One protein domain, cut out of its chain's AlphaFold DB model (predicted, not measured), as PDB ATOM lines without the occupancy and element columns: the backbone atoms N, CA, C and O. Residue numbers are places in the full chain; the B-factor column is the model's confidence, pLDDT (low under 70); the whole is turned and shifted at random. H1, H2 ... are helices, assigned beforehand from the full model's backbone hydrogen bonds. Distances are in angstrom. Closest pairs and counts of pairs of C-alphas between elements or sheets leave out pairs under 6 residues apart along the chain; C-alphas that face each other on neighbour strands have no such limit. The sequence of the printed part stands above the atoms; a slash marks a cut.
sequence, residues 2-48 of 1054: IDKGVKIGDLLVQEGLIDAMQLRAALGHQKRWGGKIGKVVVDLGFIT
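Overview. This is residues 2 to 48 of the 1054 residues of the protein "T2SSE_N domain-containing protein" of Deltaproteobacteria bacterium (UniProt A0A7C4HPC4). H1 and H2 form a loosely spread helical hairpin, and H3 crosses the longer H2 and also meets H1, making a small cluster of three helices. The printed part has 47 residues with three named helices in the order H1, H2, H3, no named strand, and the class all helix. It is compact, with a radius of gyration of the C-alphas of 10.1 A and spans of 27 by 20 by 17 A.

Along the chain. H1, residues 8 to 14, begins at C-alpha 8 (39.336, 39.860, -9.142) and is 9.8 A long. H2, residues 20 to 33, is 19.7 A long. H3, residues 37 to 43, is 9.7 A long and ends at C-alpha 43 (39.275, 25.766, -2.283).

Arrangement. H1 touches H2, which meets it with residues 20 to 23 alone; the closest C-alphas, of Val 13 and Ala 20, are 6.4 A apart. This hairpin has a shallow tilt of 14 degrees, opposite ways. H3 touches H1, closest at the C-alphas of Gly 9 and Ile 37, 6.8 A, about perpendicular at 76 degrees. H3 touches H2, closest at the C-alphas of Ala 26 and Val 41, 5.7 A, about perpendicular at 88 degrees. The helix packing is mostly crossed, but only just, with 1 of 3 touching pairs at a shallow tilt. In H1, H2 and H3 every O i to N i+4 pair is within hydrogen-bond range.

Size, cuts and confidence. The C-alphas farthest apart, of Asp 3 and Gly 45, are 27.6 A apart. The printed part has no cut, and both links are tight. Residues 2 to 5 have pLDDT under 70.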
ATOM      1  N   ILE A   2      41.972  45.713 -18.619       48.91
ATOM      2  CA  ILE A   2      41.633  45.557 -17.196       48.91
ATOM      3  C   ILE A   2      42.217  46.781 -16.499       48.91
ATOM      4  O   ILE A   2      43.428  47.004 -16.566       48.91
ATOM      5  N   ASP A   3      41.361  47.599 -15.894       50.59
ATOM      6  CA  ASP A   3      41.806  48.755 -15.127       50.59
ATOM      7  C   ASP A   3      42.556  48.269 -13.887       50.59
ATOM      8  O   ASP A   3      42.021  47.514 -13.074       50.59
ATOM      9  N   LYS A   4      43.821  48.690 -13.755       53.22
ATOM     10  CA  LYS A   4      44.831  48.112 -12.840       53.22
ATOM     11  C   LYS A   4      44.523  48.234 -11.331       53.22
ATOM     12  O   LYS A   4      45.390  47.929 -10.518       53.22
ATOM     13  N   GLY A   5      43.329  48.690 -10.955       56.94
ATOM     14  CA  GLY A   5      42.855  48.791  -9.573       56.94
ATOM     15  C   GLY A   5      41.674  47.881  -9.211       56.94
ATOM     16  O   GLY A   5      41.414  47.712  -8.021       56.94
ATOM     17  N   VAL A   6      40.958  47.287 -10.179       71.38
ATOM     18  CA  VAL A   6      39.789  46.439  -9.872       71.38
ATOM     19  C   VAL A   6      40.258  45.036  -9.494       71.38
ATOM     20  O   VAL A   6      40.938  44.367 -10.273       71.38
ATOM     21  N   LYS A   7      39.923  44.577  -8.283       84.94
ATOM     22  CA  LYS A   7      40.378  43.276  -7.780       84.94
ATOM     23  C   LYS A   7      39.482  42.172  -8.327       84.94
ATOM     24  O   LYS A   7      38.268  42.328  -8.411       84.94
ATOM     25  N   ILE A   8      40.072  41.011  -8.601       87.44
ATOM     26  CA  ILE A   8      39.336  39.860  -9.142       87.44
ATOM     27  C   ILE A   8      38.201  39.387  -8.212       87.44
ATOM     28  O   ILE A   8      37.164  38.954  -8.692       87.44
ATOM     29  N   GLY A   9      38.352  39.554  -6.892       89.75
ATOM     30  CA  GLY A   9      37.287  39.290  -5.918       89.75
ATOM     31  C   GLY A   9      36.083  40.230  -6.048       89.75
ATOM     32  O   GLY A   9      34.949  39.774  -5.954       89.75
ATOM     33  N   ASP A  10      36.318  41.514  -6.332       90.25
ATOM     34  CA  ASP A  10      35.246  42.498  -6.522       90.25
ATOM     35  C   ASP A  10      34.492  42.224  -7.843       90.25
ATOM     36  O   ASP A  10      33.268  42.331  -7.892       90.25
ATOM     37  N   LEU A  11      35.205  41.781  -8.892       90.81
ATOM     38  CA  LEU A  11      34.614  41.330 -10.162       90.81
ATOM     39  C   LEU A  11      33.743  40.070  -9.993       90.81
ATOM     40  O   LEU A  11      32.660  39.995 -10.567       90.81
ATOM     41  N   LEU A  12      34.169  39.102  -9.170       91.31
ATOM     42  CA  LEU A  12      33.381  37.894  -8.872       91.31
ATOM     43  C   LEU A  12      32.054  38.211  -8.154       91.31
ATOM     44  O   LEU A  12      31.075  37.492  -8.349       91.31
ATOM     45  N   VAL A  13      32.008  39.288  -7.358       93.88
ATOM     46  CA  VAL A  13      30.762  39.804  -6.755       93.88
ATOM     47  C   VAL A  13      29.904  40.543  -7.788       93.88
ATOM     48  O   VAL A  13      28.686  40.399  -7.778       93.88
ATOM     49  N   GLN A  14      30.512  41.305  -8.705       90.75
ATOM     50  CA  GLN A  14      29.785  42.033  -9.758       90.75
ATOM     51  C   GLN A  14      29.076  41.099 -10.751       90.75
ATOM     52  O   GLN A  14      27.932  41.363 -11.110       90.75
ATOM     53  N   GLU A  15      29.705  39.983 -11.129       89.31
ATOM     54  CA  GLU A  15      29.085  38.925 -11.949       89.31
ATOM     55  C   GLU A  15      28.154  37.993 -11.134       89.31
ATOM     56  O   GLU A  15      27.605  37.033 -11.673       89.31
ATOM     57  N   GLY A  16      27.971  38.240  -9.829       91.69
ATOM     58  CA  GLY A  16      27.073  37.467  -8.961       91.69
ATOM     59  C   GLY A  16      27.515  36.024  -8.683       91.69
ATOM     60  O   GLY A  16      26.690  35.203  -8.284       91.69
ATOM     61  N   LEU A  17      28.795  35.695  -8.896       92.31
ATOM     62  CA  LEU A  17      29.342  34.347  -8.698       92.31
ATOM     63  C   LEU A  17      29.729  34.060  -7.236       92.31
ATOM     64  O   LEU A  17      29.773  32.899  -6.841       92.31
ATOM     65  N   ILE A  18      29.985  35.101  -6.437       93.88
ATOM     66  CA  ILE A  18      30.030  35.045  -4.966       93.88
ATOM     67  C   ILE A  18      29.280  36.229  -4.357       93.88
ATOM     68  O   ILE A  18      29.234  37.316  -4.929       93.88
ATOM     69  N   ASP A  19      28.766  36.046  -3.145       95.44
ATOM     70  CA  ASP A  19      28.292  37.142  -2.302       95.44
ATOM     71  C   ASP A  19      29.454  37.900  -1.614       95.44
ATOM     72  O   ASP A  19      30.551  37.377  -1.399       95.44
ATOM     73  N   ALA A  20      29.197  39.138  -1.185       94.50
ATOM     74  CA  ALA A  20      30.129  39.951  -0.414       94.50
ATOM     75  C   ALA A  20      30.555  39.307   0.927       94.50
ATOM     76  O   ALA A  20      31.679  39.541   1.382       94.50
ATOM     77  N   MET A  21      29.718  38.481   1.572       94.56
ATOM     78  CA  MET A  21      30.117  37.703   2.752       94.56
ATOM     79  C   MET A  21      31.060  36.550   2.392       94.56
ATOM     80  O   MET A  21      32.039  36.333   3.107       94.56
ATOM     81  N   GLN A  22      30.831  35.863   1.269       93.75
ATOM     82  CA  GLN A  22      31.740  34.829   0.758       93.75
ATOM     83  C   GLN A  22      33.096  35.433   0.368       93.75
ATOM     84  O   GLN A  22      34.135  34.903   0.759       93.75
ATOM     85  N   LEU A  23      33.113  36.600  -0.290       95.19
ATOM     86  CA  LEU A  23      34.349  37.339  -0.563       95.19
ATOM     87  C   LEU A  23      35.094  37.705   0.733       95.19
ATOM     88  O   LEU A  23      36.306  37.518   0.816       95.19
ATOM     89  N   ARG A  24      34.393  38.182   1.773       94.88
ATOM     90  CA  ARG A  24      35.010  38.463   3.087       94.88
ATOM     91  C   ARG A  24      35.576  37.205   3.749       94.88
ATOM     92  O   ARG A  24      36.669  37.275   4.307       94.88
ATOM     93  N   ALA A  25      34.880  36.072   3.669       93.94
ATOM     94  CA  ALA A  25      35.372  34.793   4.180       93.94
ATOM     95  C   ALA A  25      36.632  34.330   3.427       93.94
ATOM     96  O   ALA A  25      37.627  33.970   4.058       93.94
ATOM     97  N   ALA A  26      36.637  34.432   2.094       94.38
ATOM     98  CA  ALA A  26      37.785  34.096   1.260       94.38
ATOM     99  C   ALA A  26      38.986  35.028   1.499       94.38
ATOM    100  O   ALA A  26      40.107  34.549   1.630       94.38
ATOM    101  N   LEU A  27      38.773  36.340   1.657       94.12
ATOM    102  CA  LEU A  27      39.828  37.290   2.043       94.12
ATOM    103  C   LEU A  27      40.360  37.021   3.462       94.12
ATOM    104  O   LEU A  27      41.559  37.153   3.708       94.12
ATOM    105  N   GLY A  28      39.495  36.612   4.396       94.81
ATOM    106  CA  GLY A  28      39.895  36.188   5.741       94.81
ATOM    107  C   GLY A  28      40.758  34.923   5.726       94.81
ATOM    108  O   GLY A  28      41.775  34.862   6.417       94.81
ATOM    109  N   HIS A  29      40.402  33.946   4.889       93.69
ATOM    110  CA  HIS A  29      41.200  32.743   4.663       93.69
ATOM    111  C   HIS A  29      42.538  33.083   3.984       93.69
ATOM    112  O   HIS A  29      43.589  32.694   4.487       93.69
ATOM    113  N   GLN A  30      42.526  33.901   2.924       94.12
ATOM    114  CA  GLN A  30      43.730  34.372   2.228       94.12
ATOM    115  C   GLN A  30      44.686  35.122   3.173       94.12
ATOM    116  O   GLN A  30      45.897  34.937   3.106       94.12
ATOM    117  N   LYS A  31      44.169  35.925   4.113       93.38
ATOM    118  CA  LYS A  31      44.997  36.609   5.122       93.38
ATOM    119  C   LYS A  31      45.660  35.644   6.121       93.38
ATOM    120  O   LYS A  31      46.669  36.007   6.719       93.38
ATOM    121  N   ARG A  32      45.106  34.441   6.320       93.25
ATOM    122  CA  ARG A  32      45.622  33.424   7.254       93.25
ATOM    123  C   ARG A  32      46.542  32.391   6.593       93.25
ATOM    124  O   ARG A  32      47.461  31.922   7.253       93.25
ATOM    125  N   TRP A  33      46.291  32.044   5.330       90.81
ATOM    126  CA  TRP A  33      46.984  30.965   4.608       90.81
ATOM    127  C   TRP A  33      47.779  31.439   3.377       90.81
ATOM    128  O   TRP A  33      48.519  30.658   2.787       90.81
ATOM    129  N   GLY A  34      47.650  32.708   2.982       89.69
ATOM    130  CA  GLY A  34      48.254  33.251   1.764       89.69
ATOM    131  C   GLY A  34      47.486  32.871   0.493       89.69
ATOM    132  O   GLY A  34      46.263  32.728   0.498       89.69
ATOM    133  N   GLY A  35      48.213  32.731  -0.617       85.75
ATOM    134  CA  GLY A  35      47.666  32.292  -1.906       85.75
ATOM    135  C   GLY A  35      46.936  33.371  -2.721       85.75
ATOM    136  O   GLY A  35      46.823  34.538  -2.334       85.75
ATOM    137  N   LYS A  36      46.451  32.974  -3.904       87.75
ATOM    138  CA  LYS A  36      45.681  33.828  -4.826       87.75
ATOM    139  C   LYS A  36      44.189  33.718  -4.495       87.75
ATOM    140  O   LYS A  36      43.664  32.611  -4.444       87.75
ATOM    141  N   ILE A  37      43.491  34.848  -4.336       90.38
ATOM    142  CA  ILE A  37      42.077  34.873  -3.907       90.38
ATOM    143  C   ILE A  37      41.147  34.018  -4.787       90.38
ATOM    144  O   ILE A  37      40.263  33.358  -4.257       90.38
ATOM    145  N   GLY A  38      41.379  33.952  -6.105       89.31
ATOM    146  CA  GLY A  38      40.599  33.093  -7.007       89.31
ATOM    147  C   GLY A  38      40.725  31.600  -6.680       89.31
ATOM    148  O   GLY A  38      39.723  30.895  -6.689       89.31
ATOM    149  N   LYS A  39      41.926  31.135  -6.303       89.00
ATOM    150  CA  LYS A  39      42.139  29.759  -5.836       89.00
ATOM    151  C   LYS A  39      41.459  29.532  -4.482       89.00
ATOM    152  O   LYS A  39      40.655  28.620  -4.374       89.00
ATOM    153  N   VAL A  40      41.631  30.444  -3.521       92.44
ATOM    154  CA  VAL A  40      40.973  30.366  -2.198       92.44
ATOM    155  C   VAL A  40      39.435  30.314  -2.299       92.44
ATOM    156  O   VAL A  40      38.790  29.617  -1.523       92.44
ATOM    157  N   VAL A  41      38.825  31.011  -3.264       92.81
ATOM    158  CA  VAL A  41      37.369  30.961  -3.523       92.81
ATOM    159  C   VAL A  41      36.912  29.596  -4.076       92.81
ATOM    160  O   VAL A  41      35.785  29.181  -3.801       92.81
ATOM    161  N   VAL A  42      37.778  28.881  -4.806       92.38
ATOM    162  CA  VAL A  42      37.530  27.502  -5.270       92.38
ATOM    163  C   VAL A  42      37.806  26.484  -4.158       92.38
ATOM    164  O   VAL A  42      36.982  25.601  -3.935       92.38
ATOM    165  N   ASP A  43      38.898  26.641  -3.405       90.75
ATOM    166  CA  ASP A  43      39.275  25.766  -2.283       90.75
ATOM    167  C   ASP A  43      38.220  25.785  -1.154       90.75
ATOM    168  O   ASP A  43      37.966  24.770  -0.511       90.75
ATOM    169  N   LEU A  44      37.552  26.929  -0.940       92.00
ATOM    170  CA  LEU A  44      36.410  27.075  -0.024       92.00
ATOM    171  C   LEU A  44      35.073  26.563  -0.598       92.00
ATOM    172  O   LEU A  44      34.048  26.643   0.077       92.00
ATOM    173  N   GLY A  45      35.054  26.070  -1.839       92.75
ATOM    174  CA  GLY A  45      33.864  25.521  -2.491       92.75
ATOM    175  C   GLY A  45      32.792  26.548  -2.873       92.75
ATOM    176  O   GLY A  45      31.676  26.152  -3.203       92.75
ATOM    177  N   PHE A  46      33.090  27.855  -2.841       93.31
ATOM    178  CA  PHE A  46      32.121  28.894  -3.215       93.31
ATOM    179  C   PHE A  46      31.887  28.953  -4.732       93.31
ATOM    180  O   PHE A  46      30.776  29.242  -5.168       93.31
ATOM    181  N   ILE A  47      32.916  28.656  -5.534       93.81
ATOM    182  CA  ILE A  47      32.849  28.564  -6.999       93.81
ATOM    183  C   ILE A  47      33.528  27.266  -7.451       93.81
ATOM    184  O   ILE A  47      34.575  26.893  -6.929       93.81
ATOM    185  N   THR A  48      32.976  26.587  -8.458       92.75
ATOM    186  CA  THR A  48      33.633  25.427  -9.080       92.75
ATOM    187  C   THR A  48      34.765  25.858 -10.014       92.75
ATOM    188  O   THR A  48      34.668  26.873 -10.703       92.75
TER     189      THR A  48